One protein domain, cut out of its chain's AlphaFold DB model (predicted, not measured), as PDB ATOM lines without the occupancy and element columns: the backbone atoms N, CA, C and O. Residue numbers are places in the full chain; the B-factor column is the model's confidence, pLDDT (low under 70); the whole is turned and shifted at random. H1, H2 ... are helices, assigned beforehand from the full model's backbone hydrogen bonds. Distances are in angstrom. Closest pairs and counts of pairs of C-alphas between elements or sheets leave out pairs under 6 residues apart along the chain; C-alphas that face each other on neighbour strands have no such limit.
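AT A GLANCE: This is residues 14 to 91 of the 94 residues of the protein "Predicted protein" of Chlamydomonas reinhardtii (UniProt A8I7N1). One long helix, H1, is the backbone of an open, loose shape: the two short helices H2 and H3 follow each other beside its second half, and H2 packs on it. After H1 a long loop reaches past the helix end, where residues 48 to 54 stick out, and folds back to H2; after H3 a long tail runs back toward the level of H1's start, with residues 81 to 91 free. The printed part has 78 residues with three named helices, in the order H1, H2, H3, and no named strand; the class is all helix, though under half of the residues, 34, are in named elements. The whole is loose, with a radius of gyration of the C-alphas of 16.1 A, and elongated, spanning 48 by 30 by 21 A.

HOW THE PARTS SIT: Begin with H1, residues 20 to 44, and look at its residues 32 to 39, which alone touch H2, residues 63 to 67; the closest C-alphas, those of Leu 36 and Thr 65, are 5.8 A apart. Next find H3, residues 69 to 72, close to H1 but not clearly touching: the closest C-alphas, those of Ile 40 and Leu 72, are 7.6 A apart. H2 and H3 meet only through their link. In H1 and H2 every O i to N i+4 pair is within hydrogen-bond range; H3 is too short for such a pair, and its one O i to N i+3 pair is not within range.

IN THESE COORDINATES: Find C-alpha 20 at (-8.046, 9.314, -17.172); from there H1 runs 36.3 A to C-alpha 44 at (-33.440, 6.062, 8.620). H2 spans 6.2 A from C-alpha 63 to C-alpha 67, and H3 spans 5.4 A, ending at C-alpha 72 at (-27.202, 14.353, 9.745).

THE WHOLE: The two C-alphas farthest apart, those of Gly 20 and Ala 50, are 49.2 A from each other. The link from H1 to H2 is long, with 18 residues, and that from H2 to H3 is tight, with 1 residue. The printed part has no cut, and no printed residue is under 70 in pLDDT.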
ATOM      1  N   GLY A  14     -19.038   5.941 -16.054       85.38
ATOM      2  CA  GLY A  14     -19.252   5.240 -17.319       85.38
ATOM      3  C   GLY A  14     -20.285   5.928 -18.211       85.38
ATOM      4  O   GLY A  14     -20.059   6.066 -19.409       85.38
ATOM      5  N   ARG A  15     -21.384   6.426 -17.630       84.06
ATOM      6  CA  ARG A  15     -22.414   7.166 -18.368       84.06
ATOM      7  C   ARG A  15     -21.935   8.550 -18.810       84.06
ATOM      8  O   ARG A  15     -22.326   9.008 -19.877       84.06
ATOM      9  N   ALA A  16     -21.067   9.182 -18.024       84.94
ATOM     10  CA  ALA A  16     -20.437  10.454 -18.372       84.94
ATOM     11  C   ALA A  16     -19.340  10.324 -19.450       84.94
ATOM     12  O   ALA A  16     -18.868  11.335 -19.964       84.94
ATOM     13  N   GLY A  17     -18.898   9.102 -19.780       88.06
ATOM     14  CA  GLY A  17     -17.805   8.875 -20.732       88.06
ATOM     15  C   GLY A  17     -16.453   9.428 -20.260       88.06
ATOM     16  O   GLY A  17     -15.568   9.680 -21.075       88.06
ATOM     17  N   ALA A  18     -16.289   9.648 -18.952       90.31
ATOM     18  CA  ALA A  18     -15.086  10.255 -18.401       90.31
ATOM     19  C   ALA A  18     -13.919   9.254 -18.369       90.31
ATOM     20  O   ALA A  18     -14.079   8.086 -18.013       90.31
ATOM     21  N   VAL A  19     -12.719   9.730 -18.714       93.31
ATOM     22  CA  VAL A  19     -11.490   8.924 -18.810       93.31
ATOM     23  C   VAL A  19     -10.324   9.583 -18.073       93.31
ATOM     24  O   VAL A  19     -10.351  10.775 -17.762       93.31
ATOM     25  N   GLY A  20      -9.282   8.804 -17.771       95.06
ATOM     26  CA  GLY A  20      -8.046   9.314 -17.172       95.06
ATOM     27  C   GLY A  20      -8.281  10.040 -15.843       95.06
ATOM     28  O   GLY A  20      -8.797   9.457 -14.890       95.06
ATOM     29  N   LEU A  21      -7.876  11.310 -15.769       94.81
ATOM     30  CA  LEU A  21      -8.013  12.119 -14.557       94.81
ATOM     31  C   LEU A  21      -9.482  12.407 -14.211       94.81
ATOM     32  O   LEU A  21      -9.857  12.275 -13.048       94.81
ATOM     33  N   ALA A  22     -10.317  12.691 -15.214       91.56
ATOM     34  CA  ALA A  22     -11.745  12.941 -15.017       91.56
ATOM     35  C   ALA A  22     -12.467  11.704 -14.457       91.56
ATOM     36  O   ALA A  22     -13.329  11.819 -13.592       91.56
ATOM     37  N   ALA A  23     -12.064  10.497 -14.876       93.94
ATOM     38  CA  ALA A  23     -12.600   9.260 -14.305       93.94
ATOM     39  C   ALA A  23     -12.234   9.093 -12.821       93.94
ATOM     40  O   ALA A  23     -13.062   8.669 -12.014       93.94
ATOM     41  N   LYS A  24     -10.995   9.435 -12.440       95.19
ATOM     42  CA  LYS A  24     -10.547   9.385 -11.037       95.19
ATOM     43  C   LYS A  24     -11.300  10.386 -10.162       95.19
ATOM     44  O   LYS A  24     -11.687  10.046  -9.042       95.19
ATOM     45  N   GLU A  25     -11.518  11.593 -10.673       94.56
ATOM     46  CA  GLU A  25     -12.324  12.615 -10.006       94.56
ATOM     47  C   GLU A  25     -13.770  12.148  -9.823       94.56
ATOM     48  O   GLU A  25     -14.252  12.092  -8.690       94.56
ATOM     49  N   GLY A  26     -14.420  11.697 -10.898       94.31
ATOM     50  CA  GLY A  26     -15.792  11.194 -10.844       94.31
ATOM     51  C   GLY A  26     -15.958  10.005  -9.890       94.31
ATOM     52  O   GLY A  26     -16.922   9.946  -9.132       94.31
ATOM     53  N   ASN A  27     -14.977   9.098  -9.826       94.00
ATOM     54  CA  ASN A  27     -14.984   8.006  -8.847       94.00
ATOM     55  C   ASN A  27     -14.907   8.520  -7.401       94.00
ATOM     56  O   ASN A  27     -15.559   7.968  -6.518       94.00
ATOM     57  N   THR A  28     -14.135   9.580  -7.151       94.88
ATOM     58  CA  THR A  28     -14.012  10.186  -5.816       94.88
ATOM     59  C   THR A  28     -15.304  10.899  -5.409       94.88
ATOM     60  O   THR A  28     -15.753  10.750  -4.267       94.88
ATOM     61  N   ILE A  29     -15.933  11.619  -6.344       95.25
ATOM     62  CA  ILE A  29     -17.257  12.228  -6.159       95.25
ATOM     63  C   ILE A  29     -18.272  11.138  -5.808       95.25
ATOM     64  O   ILE A  29     -18.876  11.186  -4.732       95.25
ATOM     65  N   ASN A  30     -18.375  10.102  -6.642       94.69
ATOM     66  CA  ASN A  30     -19.327   9.013  -6.448       94.69
ATOM     67  C   ASN A  30     -19.097   8.261  -5.139       94.69
ATOM     68  O   ASN A  30     -20.064   7.960  -4.445       94.69
ATOM     69  N   LEU A  31     -17.845   8.028  -4.738       95.19
ATOM     70  CA  LEU A  31     -17.546   7.433  -3.437       95.19
ATOM     71  C   LEU A  31     -18.131   8.271  -2.292       95.19
ATOM     72  O   LEU A  31     -18.793   7.730  -1.410       95.19
ATOM     73  N   SER A  32     -17.929   9.591  -2.308       96.06
ATOM     74  CA  SER A  32     -18.448  10.464  -1.249       96.06
ATOM     75  C   SER A  32     -19.983  10.506  -1.203       96.06
ATOM     76  O   SER A  32     -20.562  10.439  -0.115       96.06
ATOM     77  N   LEU A  33     -20.645  10.532  -2.366       96.25
ATOM     78  CA  LEU A  33     -22.107  10.523  -2.477       96.25
ATOM     79  C   LEU A  33     -22.706   9.169  -2.065       96.25
ATOM     80  O   LEU A  33     -23.724   9.133  -1.373       96.25
ATOM     81  N   MET A  34     -22.058   8.055  -2.417       95.38
ATOM     82  CA  MET A  34     -22.477   6.716  -1.989       95.38
ATOM     83  C   MET A  34     -22.329   6.531  -0.480       95.38
ATOM     84  O   MET A  34     -23.244   6.025   0.170       95.38
ATOM     85  N   THR A  35     -21.226   6.996   0.106       96.50
ATOM     86  CA  THR A  35     -21.041   6.974   1.563       96.50
ATOM     87  C   THR A  35     -22.116   7.797   2.273       96.50
ATOM     88  O   THR A  35     -22.677   7.335   3.269       96.50
ATOM     89  N   LEU A  36     -22.467   8.978   1.748       96.06
ATOM     90  CA  LEU A  36     -23.572   9.786   2.272       96.06
ATOM     91  C   LEU A  36     -24.915   9.047   2.182       96.06
ATOM     92  O   LEU A  36     -25.638   8.981   3.177       96.06
ATOM     93  N   ARG A  37     -25.233   8.449   1.026       94.88
ATOM     94  CA  ARG A  37     -26.451   7.646   0.837       94.88
ATOM     95  C   ARG A  37     -26.541   6.514   1.858       94.88
ATOM     96  O   ARG A  37     -27.566   6.385   2.526       94.88
ATOM     97  N   ASN A  38     -25.478   5.725   1.999       94.94
ATOM     98  CA  ASN A  38     -25.432   4.598   2.933       94.94
ATOM     99  C   ASN A  38     -25.634   5.073   4.376       94.94
ATOM    100  O   ASN A  38     -26.411   4.484   5.127       94.94
ATOM    101  N   LEU A  39     -24.998   6.184   4.752       94.94
ATOM    102  CA  LEU A  39     -25.162   6.786   6.069       94.94
ATOM    103  C   LEU A  39     -26.612   7.233   6.327       94.94
ATOM    104  O   LEU A  39     -27.146   6.944   7.396       94.94
ATOM    105  N   ILE A  40     -27.268   7.881   5.356       93.38
ATOM    106  CA  ILE A  40     -28.682   8.285   5.463       93.38
ATOM    107  C   ILE A  40     -29.588   7.056   5.609       93.38
ATOM    108  O   ILE A  40     -30.455   7.036   6.481       93.38
ATOM    109  N   GLN A  41     -29.368   6.001   4.819       93.12
ATOM    110  CA  GLN A  41     -30.122   4.747   4.940       93.12
ATOM    111  C   GLN A  41     -29.952   4.115   6.327       93.12
ATOM    112  O   GLN A  41     -30.925   3.687   6.951       93.12
ATOM    113  N   MET A  42     -28.724   4.109   6.852       93.31
ATOM    114  CA  MET A  42     -28.431   3.635   8.202       93.31
ATOM    115  C   MET A  42     -29.032   4.523   9.293       93.31
ATOM    116  O   MET A  42     -29.285   4.023  10.382       93.31
ATOM    117  N   LEU A  43     -29.253   5.812   9.055       91.81
ATOM    118  CA  LEU A  43     -29.918   6.704  10.009       91.81
ATOM    119  C   LEU A  43     -31.442   6.541   9.984       91.81
ATOM    120  O   LEU A  43     -32.076   6.603  11.034       91.81
ATOM    121  N   ALA A  44     -32.009   6.291   8.805       90.75
ATOM    122  CA  ALA A  44     -33.440   6.062   8.620       90.75
ATOM    123  C   ALA A  44     -33.896   4.678   9.114       90.75
ATOM    124  O   ALA A  44     -35.055   4.502   9.489       90.75
ATOM    125  N   ALA A  45     -33.002   3.684   9.118       91.75
ATOM    126  CA  ALA A  45     -33.329   2.342   9.583       91.75
ATOM    127  C   ALA A  45     -33.661   2.323  11.093       91.75
ATOM    128  O   ALA A  45     -32.986   3.011  11.869       91.75
ATOM    129  N   PRO A  46     -34.611   1.477  11.544       91.31
ATOM    130  CA  PRO A  46     -35.031   1.405  12.944       91.31
ATOM    131  C   PRO A  46     -33.861   1.255  13.915       91.31
ATOM    132  O   PRO A  46     -32.832   0.650  13.585       91.31
ATOM    133  N   LYS A  47     -34.021   1.794  15.126       88.81
ATOM    134  CA  LYS A  47     -33.018   1.634  16.183       88.81
ATOM    135  C   LYS A  47     -32.802   0.143  16.473       88.81
ATOM    136  O   LYS A  47     -33.767  -0.622  16.439       88.81
ATOM    137  N   PRO A  48     -31.554  -0.273  16.749       90.62
ATOM    138  CA  PRO A  48     -31.289  -1.639  17.171       90.62
ATOM    139  C   PRO A  48     -32.103  -1.972  18.437       90.62
ATOM    140  O   PRO A  48     -32.358  -1.073  19.248       90.62
ATOM    141  N   PRO A  49     -32.538  -3.235  18.601       92.81
ATOM    142  CA  PRO A  49     -33.317  -3.656  19.758       92.81
ATOM    143  C   PRO A  49     -32.533  -3.465  21.060       92.81
ATOM    144  O   PRO A  49     -31.300  -3.411  21.068       92.81
ATOM    145  N   ALA A  50     -33.255  -3.376  22.179       92.31
ATOM    146  CA  ALA A  50     -32.638  -3.253  23.494       92.31
ATOM    147  C   ALA A  50     -31.686  -4.438  23.755       92.31
ATOM    148  O   ALA A  50     -32.065  -5.593  23.581       92.31
ATOM    149  N   GLY A  51     -30.443  -4.141  24.144       92.06
ATOM    150  CA  GLY A  51     -29.396  -5.140  24.390       92.06
ATOM    151  C   GLY A  51     -28.509  -5.477  23.183       92.06
ATOM    152  O   GLY A  51     -27.482  -6.126  23.366       92.06
ATOM    153  N   ALA A  52     -28.838  -5.013  21.973       92.88
ATOM    154  CA  ALA A  52     -27.942  -5.130  20.821       92.88
ATOM    155  C   ALA A  52     -26.844  -4.046  20.842       92.88
ATOM    156  O   ALA A  52     -27.063  -2.952  21.377       92.88
ATOM    157  N   PRO A  53     -25.664  -4.309  20.245       92.06
ATOM    158  CA  PRO A  53     -24.615  -3.304  20.144       92.06
ATOM    159  C   PRO A  53     -25.093  -2.079  19.343       92.06
ATOM    160  O   PRO A  53     -25.893  -2.211  18.408       92.06
ATOM    161  N   PRO A  54     -24.602  -0.873  19.681       87.19
ATOM    162  CA  PRO A  54     -24.962   0.340  18.963       87.19
ATOM    163  C   PRO A  54     -24.516   0.260  17.498       87.19
ATOM    164  O   PRO A  54     -23.441  -0.248  17.178       87.19
ATOM    165  N   ARG A  55     -25.336   0.811  16.598       89.50
ATOM    166  CA  ARG A  55     -25.003   0.908  15.173       89.50
ATOM    167  C   ARG A  55     -23.806   1.844  14.992       89.50
ATOM    168  O   ARG A  55     -23.896   3.029  15.309       89.50
ATOM    169  N   VAL A  56     -22.706   1.324  14.448       91.19
ATOM    170  CA  VAL A  56     -21.554   2.140  14.042       91.19
ATOM    171  C   VAL A  56     -21.904   2.848  12.738       91.19
ATOM    172  O   VAL A  56     -22.224   2.202  11.747       91.19
ATOM    173  N   LEU A  57     -21.877   4.178  12.751       92.62
ATOM    174  CA  LEU A  57     -22.202   5.001  11.590       92.62
ATOM    175  C   LEU A  57     -20.914   5.472  10.887       92.62
ATOM    176  O   LEU A  57     -20.052   6.049  11.561       92.62
ATOM    177  N   PRO A  58     -20.782   5.293   9.558       93.62
ATOM    178  CA  PRO A  58     -19.569   5.583   8.781       93.62
ATOM    179  C   PRO A  58     -19.372   7.084   8.494       93.62
ATOM    180  O   PRO A  58     -19.078   7.511   7.376       93.62
ATOM    181  N   TYR A  59     -19.510   7.939   9.512       94.88
ATOM    182  CA  TYR A  59     -19.278   9.379   9.354       94.88
ATOM    183  C   TYR A  59     -17.855   9.702   8.905       94.88
ATOM    184  O   TYR A  59     -17.633  10.777   8.374       94.88
ATOM    185  N   ARG A  60     -16.883   8.814   9.148       95.44
ATOM    186  CA  ARG A  60     -15.468   9.058   8.842       95.44
ATOM    187  C   ARG A  60     -15.035   8.585   7.461       95.44
ATOM    188  O   ARG A  60     -13.952   8.972   7.035       95.44
ATOM    189  N   ASP A  61     -15.879   7.844   6.761       95.00
ATOM    190  CA  ASP A  61     -15.511   7.155   5.524       95.00
ATOM    191  C   ASP A  61     -15.434   8.112   4.322       95.00
ATOM    192  O   ASP A  61     -14.874   7.775   3.284       95.00
ATOM    193  N   SER A  62     -15.948   9.341   4.456       96.44
ATOM    194  CA  SER A  62     -15.749  10.409   3.476       96.44
ATOM    195  C   SER A  62     -15.616  11.774   4.152       96.44
ATOM    196  O   SER A  62     -16.203  12.016   5.206       96.44
ATOM    197  N   LYS A  63     -14.897  12.713   3.523       95.44
ATOM    198  CA  LYS A  63     -14.816  14.102   4.015       95.44
ATOM    199  C   LYS A  63     -16.196  14.770   4.090       95.44
ATOM    200  O   LYS A  63     -16.447  15.543   5.008       95.44
ATOM    201  N   LEU A  64     -17.092  14.439   3.155       95.44
ATOM    202  CA  LEU A  64     -18.456  14.965   3.108       95.44
ATOM    203  C   LEU A  64     -19.262  14.544   4.344       95.44
ATOM    204  O   LEU A  64     -19.809  15.390   5.045       95.44
ATOM    205  N   THR A  65     -19.285  13.247   4.661       95.06
ATOM    206  CA  THR A  65     -20.004  12.737   5.839       95.06
ATOM    207  C   THR A  65     -19.374  13.177   7.160       95.06
ATOM    208  O   THR A  65     -20.097  13.342   8.144       95.06
ATOM    209  N   GLN A  66     -18.064  13.454   7.187       94.88
ATOM    210  CA  GLN A  66     -17.402  14.055   8.349       94.88
ATOM    211  C   GLN A  66     -17.880  15.490   8.582       94.88
ATOM    212  O   GLN A  66     -18.228  15.842   9.708       94.88
ATOM    213  N   LEU A  67     -17.921  16.300   7.519       93.69
ATOM    214  CA  LEU A  67     -18.350  17.698   7.583       93.69
ATOM    215  C   LEU A  67     -19.834  17.823   7.957       93.69
ATOM    216  O   LEU A  67     -20.214  18.717   8.708       93.69
ATOM    217  N   LEU A  68     -20.663  16.906   7.454       93.00
ATOM    218  CA  LEU A  68     -22.110  16.886   7.676       93.00
ATOM    219  C   LEU A  68     -22.543  16.134   8.935       93.00
ATOM    220  O   LEU A  68     -23.742  16.014   9.185       93.00
ATOM    221  N   ARG A  69     -21.607  15.626   9.739       92.25
ATOM    222  CA  ARG A  69     -21.918  14.801  10.913       92.25
ATOM    223  C   ARG A  69     -22.938  15.450  11.850       92.25
ATOM    224  O   ARG A  69     -23.878  14.784  12.275       92.25
ATOM    225  N   ASP A  70     -22.765  16.739  12.130       89.25
ATOM    226  CA  ASP A  70     -23.648  17.497  13.024       89.25
ATOM    227  C   ASP A  70     -25.018  17.784  12.392       89.25
ATOM    228  O   ASP A  70     -26.002  17.956  13.105       89.25
ATOM    229  N   ALA A  71     -25.087  17.830  11.058       90.94
ATOM    230  CA  ALA A  71     -26.321  18.074  10.322       90.94
ATOM    231  C   ALA A  71     -27.173  16.802  10.194       90.94
ATOM    232  O   ALA A  71     -28.392  16.888  10.303       90.94
ATOM    233  N   LEU A  72     -26.539  15.640  10.001       89.88
ATOM    234  CA  LEU A  72     -27.202  14.353   9.745       89.88
ATOM    235  C   LEU A  72     -27.538  13.563  11.020       89.88
ATOM    236  O   LEU A  72     -28.415  12.703  10.999       89.88
ATOM    237  N   GLY A  73     -26.818  13.808  12.116       83.38
ATOM    238  CA  GLY A  73     -26.979  13.085  13.375       83.38
ATOM    239  C   GLY A  73     -27.689  13.882  14.474       83.38
ATOM    240  O   GLY A  73     -27.962  15.073  14.357       83.38
ATOM    241  N   GLY A  74     -27.938  13.215  15.604       77.81
ATOM    242  CA  GLY A  74     -28.451  13.859  16.817       77.81
ATOM    243  C   GLY A  74     -29.904  14.327  16.691       77.81
ATOM    244  O   GLY A  74     -30.745  13.610  16.163       77.81
ATOM    245  N   ASN A  75     -30.196  15.520  17.220       84.62
ATOM    246  CA  ASN A  75     -31.515  16.165  17.168       84.62
ATOM    247  C   ASN A  75     -31.591  17.215  16.041       84.62
ATOM    248  O   ASN A  75     -32.136  18.303  16.221       84.62
ATOM    249  N   SER A  76     -30.950  16.930  14.909       88.75
ATOM    250  CA  SER A  76     -30.973  17.786  13.726       88.75
ATOM    251  C   SER A  76     -32.082  17.342  12.774       88.75
ATOM    252  O   SER A  76     -32.371  16.152  12.650       88.75
ATOM    253  N   SER A  77     -32.700  18.300  12.084       90.62
ATOM    254  CA  SER A  77     -33.620  18.015  10.983       90.62
ATOM    255  C   SER A  77     -32.865  18.162   9.667       90.62
ATOM    256  O   SER A  77     -32.251  19.197   9.415       90.62
ATOM    257  N   THR A  78     -32.896  17.119   8.842       92.12
ATOM    258  CA  THR A  78     -32.266  17.106   7.518       92.12
ATOM    259  C   THR A  78     -33.335  16.933   6.450       92.12
ATOM    260  O   THR A  78     -34.146  16.012   6.530       92.12
ATOM    261  N   LEU A  79     -33.284  17.775   5.419       92.81
ATOM    262  CA  LEU A  79     -34.048  17.622   4.186       92.81
ATOM    263  C   LEU A  79     -33.083  17.327   3.034       92.81
ATOM    264  O   LEU A  79     -32.070  18.008   2.889       92.81
ATOM    265  N   PHE A  80     -33.421  16.341   2.206       92.38
ATOM    266  CA  PHE A  80     -32.718  16.056   0.959       92.38
ATOM    267  C   PHE A  80     -33.654  16.337  -0.216       92.38
ATOM    268  O   PHE A  80     -34.757  15.793  -0.266       92.38
ATOM    269  N   VAL A  81     -33.217  17.175  -1.156       94.19
ATOM    270  CA  VAL A  81     -33.982  17.506  -2.365       94.19
ATOM    271  C   VAL A  81     -33.333  16.800  -3.547       94.19
ATOM    272  O   VAL A  81     -32.204  17.108  -3.915       94.19
ATOM    273  N   ALA A  82     -34.038  15.828  -4.126       91.81
ATOM    274  CA  ALA A  82     -33.573  15.124  -5.313       91.81
ATOM    275  C   ALA A  82     -33.997  15.885  -6.576       91.81
ATOM    276  O   ALA A  82     -35.187  16.025  -6.856       91.81
ATOM    277  N   CYS A  83     -33.017  16.348  -7.346       92.00
ATOM    278  CA  CYS A  83     -33.242  16.994  -8.634       92.00
ATOM    279  C   CYS A  83     -33.239  15.934  -9.738       92.00
ATOM    280  O   CYS A  83     -32.201  15.347 -10.036       92.00
ATOM    281  N   VAL A  84     -34.402  15.679 -10.336       90.69
ATOM    282  CA  VAL A  84     -34.578  14.668 -11.388       90.69
ATOM    283  C   VAL A  84     -35.077  15.309 -12.677       90.69
ATOM    284  O   VAL A  84     -35.885  16.236 -12.650       90.69
ATOM    285  N   SER A  85     -34.592  14.814 -13.814       91.44
ATOM    286  CA  SER A  85     -35.034  15.253 -15.138       91.44
ATOM    287  C   SER A  85     -36.077  14.279 -15.697       91.44
ATOM    288  O   SER A  85     -35.862  13.069 -15.608       91.44
ATOM    289  N   PRO A  86     -37.171  14.772 -16.311       92.75
ATOM    290  CA  PRO A  86     -38.211  13.926 -16.896       92.75
ATOM    291  C   PRO A  86     -37.819  13.304 -18.249       92.75
ATOM    292  O   PRO A  86     -38.635  12.616 -18.847       92.75
ATOM    293  N   ALA A  87     -36.617  13.567 -18.776       91.38
ATOM    294  CA  ALA A  87     -36.206  13.058 -20.083       91.38
ATOM    295  C   ALA A  87     -35.969  11.535 -20.072       91.38
ATOM    296  O   ALA A  87     -35.286  11.018 -19.187       91.38
ATOM    297  N   ASP A  88     -36.434  10.835 -21.112       87.19
ATOM    298  CA  ASP A  88     -36.336   9.369 -21.224       87.19
ATOM    299  C   ASP A  88     -34.897   8.849 -21.173       87.19
ATOM    300  O   ASP A  88     -34.625   7.798 -20.593       87.19
ATOM    301  N   CYS A  89     -33.941   9.617 -21.706       84.94
ATOM    302  CA  CYS A  89     -32.523   9.267 -21.642       84.94
ATOM    303  C   CYS A  89     -31.994   9.157 -20.201       84.94
ATOM    304  O   CYS A  89     -30.941   8.559 -19.995       84.94
ATOM    305  N   ASN A  90     -32.722   9.695 -19.212       81.94
ATOM    306  CA  ASN A  90     -32.407   9.638 -17.786       81.94
ATOM    307  C   ASN A  90     -33.160   8.544 -17.018       81.94
ATOM    308  O   ASN A  90     -32.792   8.280 -15.876       81.94
ATOM    309  N   ALA A  91     -34.150   7.884 -17.626       74.06
ATOM    310  CA  ALA A  91     -34.980   6.873 -16.966       74.06
ATOM    311  C   ALA A  91     -34.266   5.518 -16.760       74.06
ATOM    312  O   ALA A  91     -34.712   4.700 -15.957       74.06
TER     313      ALA A  91